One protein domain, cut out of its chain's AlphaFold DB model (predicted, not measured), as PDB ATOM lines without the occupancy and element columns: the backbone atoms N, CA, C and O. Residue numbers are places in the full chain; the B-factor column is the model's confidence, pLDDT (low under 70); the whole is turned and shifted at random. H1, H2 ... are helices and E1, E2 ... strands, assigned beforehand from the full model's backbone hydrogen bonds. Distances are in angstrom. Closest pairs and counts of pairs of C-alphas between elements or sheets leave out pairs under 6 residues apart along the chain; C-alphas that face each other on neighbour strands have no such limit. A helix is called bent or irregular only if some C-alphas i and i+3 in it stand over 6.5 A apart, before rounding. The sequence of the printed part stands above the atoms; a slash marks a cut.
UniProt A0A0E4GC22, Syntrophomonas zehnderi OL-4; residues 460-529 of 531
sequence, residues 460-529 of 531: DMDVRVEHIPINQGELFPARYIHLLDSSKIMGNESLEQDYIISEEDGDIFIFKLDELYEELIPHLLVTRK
ATOM      1  N   ASP A 460      -2.130 -79.684 439.143       79.88
ATOM      2  CA  ASP A 460      -3.466 -79.312 438.676       79.88
ATOM      3  C   ASP A 460      -3.969 -78.000 439.312       79.88
ATOM      4  O   ASP A 460      -5.123 -77.630 439.131       79.88
ATOM      5  N   MET A 461      -3.109 -77.290 440.057       79.62
ATOM      6  CA  MET A 461      -3.411 -76.027 440.750       79.62
ATOM      7  C   MET A 461      -2.265 -75.020 440.547       79.62
ATOM      8  O   MET A 461      -1.097 -75.413 440.593       79.62
ATOM      9  N   ASP A 462      -2.546 -73.718 440.370       82.94
ATOM     10  CA  ASP A 462      -1.485 -72.691 440.273       82.94
ATOM     11  C   ASP A 462      -1.033 -72.242 441.671       82.94
ATOM     12  O   ASP A 462      -1.366 -71.158 442.148       82.94
ATOM     13  N   VAL A 463      -0.273 -73.110 442.347       84.88
ATOM     14  CA  VAL A 463       0.303 -72.823 443.668       84.88
ATOM     15  C   VAL A 463       1.701 -72.226 443.527       84.88
ATOM     16  O   VAL A 463       2.605 -72.836 442.939       84.88
ATOM     17  N   ARG A 464       1.926 -71.053 444.125       86.25
ATOM     18  CA  ARG A 464       3.233 -70.384 444.170       86.25
ATOM     19  C   ARG A 464       3.572 -69.953 445.587       86.25
ATOM     20  O   ARG A 464       2.737 -69.405 446.298       86.25
ATOM     21  N   VAL A 465       4.828 -70.175 445.964       87.06
ATOM     22  CA  VAL A 465       5.396 -69.686 447.222       87.06
ATOM     23  C   VAL A 465       6.623 -68.856 446.901       87.06
ATOM     24  O   VAL A 465       7.540 -69.331 446.227       87.06
ATOM     25  N   GLU A 466       6.616 -67.611 447.360       87.06
ATOM     26  CA  GLU A 466       7.767 -66.717 447.315       87.06
ATOM     27  C   GLU A 466       8.391 -66.676 448.714       87.06
ATOM     28  O   GLU A 466       7.718 -66.366 449.697       87.06
ATOM     29  N   HIS A 467       9.673 -67.031 448.802       89.06
ATOM     30  CA  HIS A 467      10.476 -66.959 450.024       89.06
ATOM     31  C   HIS A 467      11.412 -65.758 449.925       89.06
ATOM     32  O   HIS A 467      12.166 -65.642 448.958       89.06
ATOM     33  N   ILE A 468      11.356 -64.876 450.919       87.44
ATOM     34  CA  ILE A 468      12.176 -63.671 451.000       87.44
ATOM     35  C   ILE A 468      13.080 -63.815 452.233       87.44
ATOM     36  O   ILE A 468      12.583 -63.716 453.361       87.44
ATOM     37  N   PRO A 469      14.384 -64.084 452.048       85.38
ATOM     38  CA  PRO A 469      15.317 -64.199 453.157       85.38
ATOM     39  C   PRO A 469      15.573 -62.826 453.784       85.38
ATOM     40  O   PRO A 469      15.792 -61.847 453.074       85.38
ATOM     41  N   ILE A 470      15.556 -62.770 455.112       84.75
ATOM     42  CA  ILE A 470      15.790 -61.561 455.908       84.75
ATOM     43  C   ILE A 470      17.006 -61.816 456.800       84.75
ATOM     44  O   ILE A 470      16.966 -62.774 457.565       84.75
ATOM     45  N   ASN A 471      18.100 -61.057 456.686       83.94
ATOM     46  CA  ASN A 471      19.237 -61.196 457.609       83.94
ATOM     47  C   ASN A 471      19.581 -59.882 458.319       83.94
ATOM     48  O   ASN A 471      19.555 -58.800 457.731       83.94
ATOM     49  N   GLN A 472      19.954 -59.999 459.592       82.69
ATOM     50  CA  GLN A 472      20.258 -58.861 460.442       82.69
ATOM     51  C   GLN A 472      21.479 -58.125 459.884       82.69
ATOM     52  O   GLN A 472      22.496 -58.744 459.570       82.69
ATOM     53  N   GLY A 473      21.377 -56.802 459.761       79.12
ATOM     54  CA  GLY A 473      22.397 -55.947 459.156       79.12
ATOM     55  C   GLY A 473      22.321 -55.830 457.629       79.12
ATOM     56  O   GLY A 473      23.047 -55.013 457.062       79.12
ATOM     57  N   GLU A 474      21.445 -56.582 456.953       84.62
ATOM     58  CA  GLU A 474      21.201 -56.428 455.515       84.62
ATOM     59  C   GLU A 474      20.133 -55.361 455.222       84.62
ATOM     60  O   GLU A 474      19.356 -54.945 456.087       84.62
ATOM     61  N   LEU A 475      20.114 -54.893 453.968       83.06
ATOM     62  CA  LEU A 475      19.096 -53.971 453.476       83.06
ATOM     63  C   LEU A 475      17.783 -54.712 453.225       83.06
ATOM     64  O   LEU A 475      17.771 -55.780 452.608       83.06
ATOM     65  N   PHE A 476      16.669 -54.110 453.635       81.44
ATOM     66  CA  PHE A 476      15.352 -54.658 453.350       81.44
ATOM     67  C   PHE A 476      15.075 -54.637 451.831       81.44
ATOM     68  O   PHE A 476      15.331 -53.623 451.171       81.44
ATOM     69  N   PRO A 477      14.551 -55.723 451.234       82.25
ATOM     70  CA  PRO A 477      14.373 -55.812 449.787       82.25
ATOM     71  C   PRO A 477      13.448 -54.728 449.204       82.25
ATOM     72  O   PRO A 477      12.253 -54.686 449.493       82.25
ATOM     73  N   ALA A 478      13.970 -53.917 448.273       76.31
ATOM     74  CA  ALA A 478      13.252 -52.770 447.699       76.31
ATOM     75  C   ALA A 478      11.906 -53.123 447.030       76.31
ATOM     76  O   ALA A 478      10.956 -52.347 447.065       76.31
ATOM     77  N   ARG A 479      11.794 -54.325 446.443       78.12
ATOM     78  CA  ARG A 479      10.556 -54.803 445.794       78.12
ATOM     79  C   ARG A 479       9.407 -55.046 446.776       78.12
ATOM     80  O   ARG A 479       8.254 -55.067 446.356       78.12
ATOM     81  N   TYR A 480       9.720 -55.225 448.056       77.25
ATOM     82  CA  TYR A 480       8.773 -55.633 449.089       77.25
ATOM     83  C   TYR A 480       8.558 -54.554 450.159       77.25
ATOM     84  O   TYR A 480       7.953 -54.835 451.185       77.25
ATOM     85  N   ILE A 481       8.999 -53.310 449.914       72.88
ATOM     86  CA  ILE A 481       8.816 -52.159 450.824       72.88
ATOM     87  C   ILE A 481       7.343 -51.960 451.216       72.88
ATOM     88  O   ILE A 481       7.067 -51.584 452.346       72.88
ATOM     89  N   HIS A 482       6.399 -52.294 450.331       74.38
ATOM     90  CA  HIS A 482       4.959 -52.247 450.615       74.38
ATOM     91  C   HIS A 482       4.523 -53.122 451.808       74.38
ATOM     92  O   HIS A 482       3.454 -52.899 452.361       74.38
ATOM     93  N   LEU A 483       5.333 -54.106 452.224       74.19
ATOM     94  CA  LEU A 483       5.062 -54.945 453.396       74.19
ATOM     95  C   LEU A 483       5.420 -54.255 454.726       74.19
ATOM     96  O   LEU A 483       4.992 -54.725 455.782       74.19
ATOM     97  N   LEU A 484       6.188 -53.156 454.693       69.31
ATOM     98  CA  LEU A 484       6.596 -52.395 455.883       69.31
ATOM     99  C   LEU A 484       5.423 -51.667 456.557       69.31
ATOM    100  O   LEU A 484       5.478 -51.444 457.758       69.31
ATOM    101  N   ASP A 485       4.348 -51.374 455.817       62.22
ATOM    102  CA  ASP A 485       3.131 -50.738 456.351       62.22
ATOM    103  C   ASP A 485       2.269 -51.714 457.184       62.22
ATOM    104  O   ASP A 485       1.253 -51.339 457.775       62.22
ATOM    105  N   SER A 486       2.653 -52.996 457.245       61.84
ATOM    106  CA  SER A 486       1.985 -53.988 458.086       61.84
ATOM    107  C   SER A 486       2.351 -53.786 459.562       61.84
ATOM    108  O   SER A 486       3.512 -53.597 459.914       61.84
ATOM    109  N   SER A 487       1.375 -53.910 460.469       50.69
ATOM    110  CA  SER A 487       1.511 -53.653 461.921       50.69
ATOM    111  C   SER A 487       2.549 -54.512 462.673       50.69
ATOM    112  O   SER A 487       2.605 -54.476 463.901       50.69
ATOM    113  N   LYS A 488       3.306 -55.358 461.968       54.22
ATOM    114  CA  LYS A 488       4.321 -56.284 462.489       54.22
ATOM    115  C   LYS A 488       5.753 -55.863 462.148       54.22
ATOM    116  O   LYS A 488       6.682 -56.492 462.655       54.22
ATOM    117  N   ILE A 489       5.926 -54.834 461.315       57.59
ATOM    118  CA  ILE A 489       7.223 -54.261 460.968       57.59
ATOM    119  C   ILE A 489       7.215 -52.796 461.405       57.59
ATOM    120  O   ILE A 489       6.433 -51.998 460.904       57.59
ATOM    121  N   MET A 490       8.051 -52.431 462.378       52.12
ATOM    122  CA  MET A 490       8.131 -51.037 462.825       52.12
ATOM    123  C   MET A 490       9.133 -50.271 461.959       52.12
ATOM    124  O   MET A 490      10.340 -50.468 462.086       52.12
ATOM    125  N   GLY A 491       8.624 -49.394 461.091       51.00
ATOM    126  CA  GLY A 491       9.402 -48.434 460.310       51.00
ATOM    127  C   GLY A 491       8.701 -47.074 460.283       51.00
ATOM    128  O   GLY A 491       7.511 -46.995 460.003       51.00
ATOM    129  N   ASN A 492       9.421 -45.991 460.594       50.88
ATOM    130  CA  ASN A 492       8.867 -44.636 460.495       50.88
ATOM    131  C   ASN A 492       8.668 -44.253 459.018       50.88
ATOM    132  O   ASN A 492       9.625 -44.290 458.240       50.88
ATOM    133  N   GLU A 493       7.450 -43.840 458.671       47.00
ATOM    134  CA  GLU A 493       6.929 -43.541 457.329       47.00
ATOM    135  C   GLU A 493       7.806 -42.553 456.529       47.00
ATOM    136  O   GLU A 493       7.781 -41.344 456.766       47.00
ATOM    137  N   SER A 494       8.610 -43.038 455.571       45.84
ATOM    138  CA  SER A 494       9.163 -42.243 454.450       45.84
ATOM    139  C   SER A 494       9.646 -43.165 453.314       45.84
ATOM    140  O   SER A 494      10.556 -43.966 453.505       45.84
ATOM    141  N   LEU A 495       9.076 -43.045 452.115       48.91
ATOM    142  CA  LEU A 495       9.221 -43.982 450.982       48.91
ATOM    143  C   LEU A 495      10.575 -43.964 450.223       48.91
ATOM    144  O   LEU A 495      10.693 -44.637 449.203       48.91
ATOM    145  N   GLU A 496      11.605 -43.242 450.683       48.81
ATOM    146  CA  GLU A 496      12.789 -42.928 449.849       48.81
ATOM    147  C   GLU A 496      14.172 -43.301 450.434       48.81
ATOM    148  O   GLU A 496      15.186 -42.831 449.922       48.81
ATOM    149  N   GLN A 497      14.279 -44.138 451.476       55.12
ATOM    150  CA  GLN A 497      15.585 -44.443 452.097       55.12
ATOM    151  C   GLN A 497      15.879 -45.937 452.307       55.12
ATOM    152  O   GLN A 497      14.980 -46.748 452.505       55.12
ATOM    153  N   ASP A 498      17.177 -46.269 452.282       64.88
ATOM    154  CA  ASP A 498      17.745 -47.585 452.598       64.88
ATOM    155  C   ASP A 498      17.392 -48.000 454.042       64.88
ATOM    156  O   ASP A 498      17.902 -47.443 455.021       64.88
ATOM    157  N   TYR A 499      16.535 -49.007 454.166       71.88
ATOM    158  CA  TYR A 499      16.107 -49.611 455.425       71.88
ATOM    159  C   TYR A 499      17.030 -50.778 455.814       71.88
ATOM    160  O   TYR A 499      17.208 -51.696 455.017       71.88
ATOM    161  N   ILE A 500      17.604 -50.768 457.022       78.31
ATOM    162  CA  ILE A 500      18.474 -51.834 457.554       78.31
ATOM    163  C   ILE A 500      17.705 -52.670 458.573       78.31
ATOM    164  O   ILE A 500      17.103 -52.132 459.501       78.31
ATOM    165  N   ILE A 501      17.773 -53.991 458.445       81.25
ATOM    166  CA  ILE A 501      17.164 -54.921 459.400       81.25
ATOM    167  C   ILE A 501      17.981 -54.916 460.703       81.25
ATOM    168  O   ILE A 501      19.135 -55.348 460.715       81.25
ATOM    169  N   SER A 502      17.401 -54.423 461.801       72.50
ATOM    170  CA  SER A 502      18.063 -54.354 463.113       72.50
ATOM    171  C   SER A 502      17.806 -55.589 463.970       72.50
ATOM    172  O   SER A 502      18.724 -56.050 464.641       72.50
ATOM    173  N   GLU A 503      16.596 -56.149 463.924       76.19
ATOM    174  CA  GLU A 503      16.241 -57.416 464.573       76.19
ATOM    175  C   GLU A 503      15.318 -58.229 463.672       76.19
ATOM    176  O   GLU A 503      14.493 -57.675 462.939       76.19
ATOM    177  N   GLU A 504      15.434 -59.554 463.748       80.94
ATOM    178  CA  GLU A 504      14.611 -60.452 462.947       80.94
ATOM    179  C   GLU A 504      14.331 -61.793 463.634       80.94
ATOM    180  O   GLU A 504      15.245 -62.500 464.083       80.94
ATOM    181  N   ASP A 505      13.057 -62.182 463.586       78.38
ATOM    182  CA  ASP A 505      12.571 -63.457 464.116       78.38
ATOM    183  C   ASP A 505      12.368 -64.533 463.034       78.38
ATOM    184  O   ASP A 505      12.073 -65.690 463.346       78.38
ATOM    185  N   GLY A 506      12.521 -64.196 461.749       84.06
ATOM    186  CA  GLY A 506      12.280 -65.134 460.652       84.06
ATOM    187  C   GLY A 506      12.413 -64.525 459.258       84.06
ATOM    188  O   GLY A 506      12.830 -63.384 459.108       84.06
ATOM    189  N   ASP A 507      12.029 -65.305 458.250       87.31
ATOM    190  CA  ASP A 507      11.889 -64.892 456.851       87.31
ATOM    191  C   ASP A 507      10.426 -64.606 456.491       87.31
ATOM    192  O   ASP A 507       9.501 -65.103 457.144       87.31
ATOM    193  N   ILE A 508      10.214 -63.839 455.420       87.81
ATOM    194  CA  ILE A 508       8.874 -63.556 454.893       87.81
ATOM    195  C   ILE A 508       8.507 -64.618 453.849       87.81
ATOM    196  O   ILE A 508       9.318 -64.971 452.986       87.81
ATOM    197  N   PHE A 509       7.269 -65.112 453.913       88.56
ATOM    198  CA  PHE A 509       6.710 -66.036 452.924       88.56
ATOM    199  C   PHE A 509       5.385 -65.513 452.374       88.56
ATOM    200  O   PHE A 509       4.507 -65.121 453.143       88.56
ATOM    201  N   ILE A 510       5.230 -65.554 451.052       87.62
ATOM    202  CA  ILE A 510       4.002 -65.162 450.349       87.62
ATOM    203  C   ILE A 510       3.455 -66.388 449.616       87.62
ATOM    204  O   ILE A 510       4.175 -67.017 448.837       87.62
ATOM    205  N   PHE A 511       2.186 -66.717 449.852       88.62
ATOM    206  CA  PHE A 511       1.480 -67.861 449.278       88.62
ATOM    207  C   PHE A 511       0.413 -67.366 448.298       88.62
ATOM    208  O   PHE A 511      -0.420 -66.531 448.651       88.62
ATOM    209  N   LYS A 512       0.432 -67.888 447.070       86.38
ATOM    210  CA  LYS A 512      -0.564 -67.611 446.024       86.38
ATOM    211  C   LYS A 512      -1.153 -68.929 445.539       86.38
ATOM    212  O   LYS A 512      -0.388 -69.822 445.171       86.38
ATOM    213  N   LEU A 513      -2.476 -69.045 445.540       86.31
ATOM    214  CA  LEU A 513      -3.195 -70.196 444.999       86.31
ATOM    215  C   LEU A 513      -4.480 -69.704 444.332       86.31
ATOM    216  O   LEU A 513      -5.422 -69.321 445.017       86.31
ATOM    217  N   ASP A 514      -4.508 -69.714 443.001       81.31
ATOM    218  CA  ASP A 514      -5.587 -69.132 442.194       81.31
ATOM    219  C   ASP A 514      -5.911 -67.679 442.625       81.31
ATOM    220  O   ASP A 514      -5.087 -66.786 442.424       81.31
ATOM    221  N   GLU A 515      -7.077 -67.433 443.239       76.88
ATOM    222  CA  GLU A 515      -7.485 -66.118 443.769       76.88
ATOM    223  C   GLU A 515      -7.091 -65.886 445.241       76.88
ATOM    224  O   GLU A 515      -7.198 -64.767 445.744       76.88
ATOM    225  N   LEU A 516      -6.623 -66.918 445.950       80.31
ATOM    226  CA  LEU A 516      -6.243 -66.826 447.358       80.31
ATOM    227  C   LEU A 516      -4.816 -66.286 447.509       80.31
ATOM    228  O   LEU A 516      -3.862 -66.786 446.901       80.31
ATOM    229  N   TYR A 517      -4.679 -65.286 448.379       84.19
ATOM    230  CA  TYR A 517      -3.425 -64.612 448.697       84.19
ATOM    231  C   TYR A 517      -3.229 -64.558 450.213       84.19
ATOM    232  O   TYR A 517      -4.043 -63.970 450.924       84.19
ATOM    233  N   GLU A 518      -2.147 -65.155 450.708       85.06
ATOM    234  CA  GLU A 518      -1.786 -65.091 452.124       85.06
ATOM    235  C   GLU A 518      -0.310 -64.754 452.332       85.06
ATOM    236  O   GLU A 518       0.573 -65.230 451.619       85.06
ATOM    237  N   GLU A 519      -0.038 -64.000 453.395       86.06
ATOM    238  CA  GLU A 519       1.307 -63.602 453.799       86.06
ATOM    239  C   GLU A 519       1.642 -64.121 455.203       86.06
ATOM    240  O   GLU A 519       0.816 -64.131 456.126       86.06
ATOM    241  N   LEU A 520       2.895 -64.534 455.383       84.88
ATOM    242  CA  LEU A 520       3.499 -64.812 456.677       84.88
ATOM    243  C   LEU A 520       4.665 -63.845 456.891       84.88
ATOM    244  O   LEU A 520       5.764 -64.060 456.384       84.88
ATOM    245  N   ILE A 521       4.404 -62.807 457.682       83.69
ATOM    246  CA  ILE A 521       5.386 -61.794 458.074       83.69
ATOM    247  C   ILE A 521       5.739 -62.014 459.558       83.69
ATOM    248  O   ILE A 521       4.840 -61.919 460.408       83.69
ATOM    249  N   PRO A 522       6.996 -62.379 459.886       80.06
ATOM    250  CA  PRO A 522       7.481 -62.463 461.262       80.06
ATOM    251  C   PRO A 522       7.694 -61.063 461.853       80.06
ATOM    252  O   PRO A 522       7.633 -60.067 461.137       80.06
ATOM    253  N   HIS A 523       7.939 -60.976 463.161       78.12
ATOM    254  CA  HIS A 523       8.316 -59.705 463.776       78.12
ATOM    255  C   HIS A 523       9.701 -59.277 463.268       78.12
ATOM    256  O   HIS A 523      10.651 -60.070 463.272       78.12
ATOM    257  N   LEU A 524       9.788 -58.040 462.783       77.94
ATOM    258  CA  LEU A 524      10.989 -57.455 462.195       77.94
ATOM    259  C   LEU A 524      11.131 -56.015 462.696       77.94
ATOM    260  O   LEU A 524      10.179 -55.235 462.620       77.94
ATOM    261  N   LEU A 525      12.322 -55.652 463.170       74.62
ATOM    262  CA  LEU A 525      12.670 -54.258 463.444       74.62
ATOM    263  C   LEU A 525      13.594 -53.752 462.351       74.62
ATOM    264  O   LEU A 525      14.561 -54.417 461.969       74.62
ATOM    265  N   VAL A 526      13.280 -52.565 461.844       74.25
ATOM    266  CA  VAL A 526      13.976 -51.974 460.713       74.25
ATOM    267  C   VAL A 526      14.360 -50.542 461.072       74.25
ATOM    268  O   VAL A 526      13.537 -49.740 461.506       74.25
ATOM    269  N   THR A 527      15.637 -50.219 460.908       71.94
ATOM    270  CA  THR A 527      16.232 -48.920 461.242       71.94
ATOM    271  C   THR A 527      16.686 -48.201 459.979       71.94
ATOM    272  O   THR A 527      16.932 -48.821 458.942       71.94
ATOM    273  N   ARG A 528      16.767 -46.867 460.026       66.75
ATOM    274  CA  ARG A 528      17.216 -46.071 458.877       66.75
ATOM    275  C   ARG A 528      18.739 -46.076 458.810       66.75
ATOM    276  O   ARG A 528      19.412 -45.861 459.815       66.75
ATOM    277  N   LYS A 529      19.296 -46.267 457.614       49.41
ATOM    278  CA  LYS A 529      20.737 -46.127 457.382       49.41
ATOM    279  C   LYS A 529      21.152 -44.662 457.564       49.41
ATOM    280  O   LYS A 529      20.924 -43.845 456.677       49.41
TER     281      LYS A 529
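Overview. This is residues 460 to 529 of the 531 residues of a protein of Syntrophomonas zehnderi OL-4 (UniProt A0A0E4GC22). Two small antiparallel sheets follow each other along a rod: a ribbon of three strands, E1, E3 and E4, makes one end, and the strand pair E2 and E5 is at the other. The short, irregular helix H1 and a long loop, residues 486 to 498, lie in the half that holds the pair. The printed part has 70 residues, in the order E1 H1 E2 E3 E4 E5, of mixed class; the larger sheet runs E1 - E3 - E4. It is only just compact, close to loose, with a radius of gyration of the C-alphas of 13.1 A and spans of 45 by 21 by 18 A.

Arrangement. E1, residues 463 to 468, is an edge strand, antiparallel to the inner strand E3, residues 508 to 513, at 168 degrees; N 464 and O 512 are 2.8 A apart, within hydrogen-bond range. H1, residues 478 to 485, is only just not on this sheet, with 4 pairs of C-alphas within 10 A. H1 is irregular, C-alphas 479 and 482 being 7.8 A apart; 0 of its 4 O i to N i+4 pairs and 2 of its 5 O i to N i+3 pairs are within hydrogen-bond range. E2, residues 499 to 504, is antiparallel to E5, residues 524 to 528, at 149 degrees, with N 500 and O 527 2.8 A apart. E3 forms a hairpin with the edge strand E4, residues 516 to 520, at 167 degrees, with N 511 and O 518 2.8 A apart. Residues 489 to 490 pair with residues 524 to 525 of E5, parallel. H1 and E5 are apart.

Along the chain. E1 begins at C-alpha 463, (0.303, -72.823, 443.668), and is 16.7 A long; H1 is 13.5 A, E2 13.3 A, E3 17.0 A and E4 13.6 A. E5, 13.4 A, ends at C-alpha 528, (17.216, -46.071, 458.877).

Size, cuts and confidence. The farthest C-alphas, of Asp 460 and Lys 529, are 45.1 A apart. The printed part has no cut; the link from H1 to E2 is long. pLDDT is under 70 at residues 484 to 498 and 528 to 529.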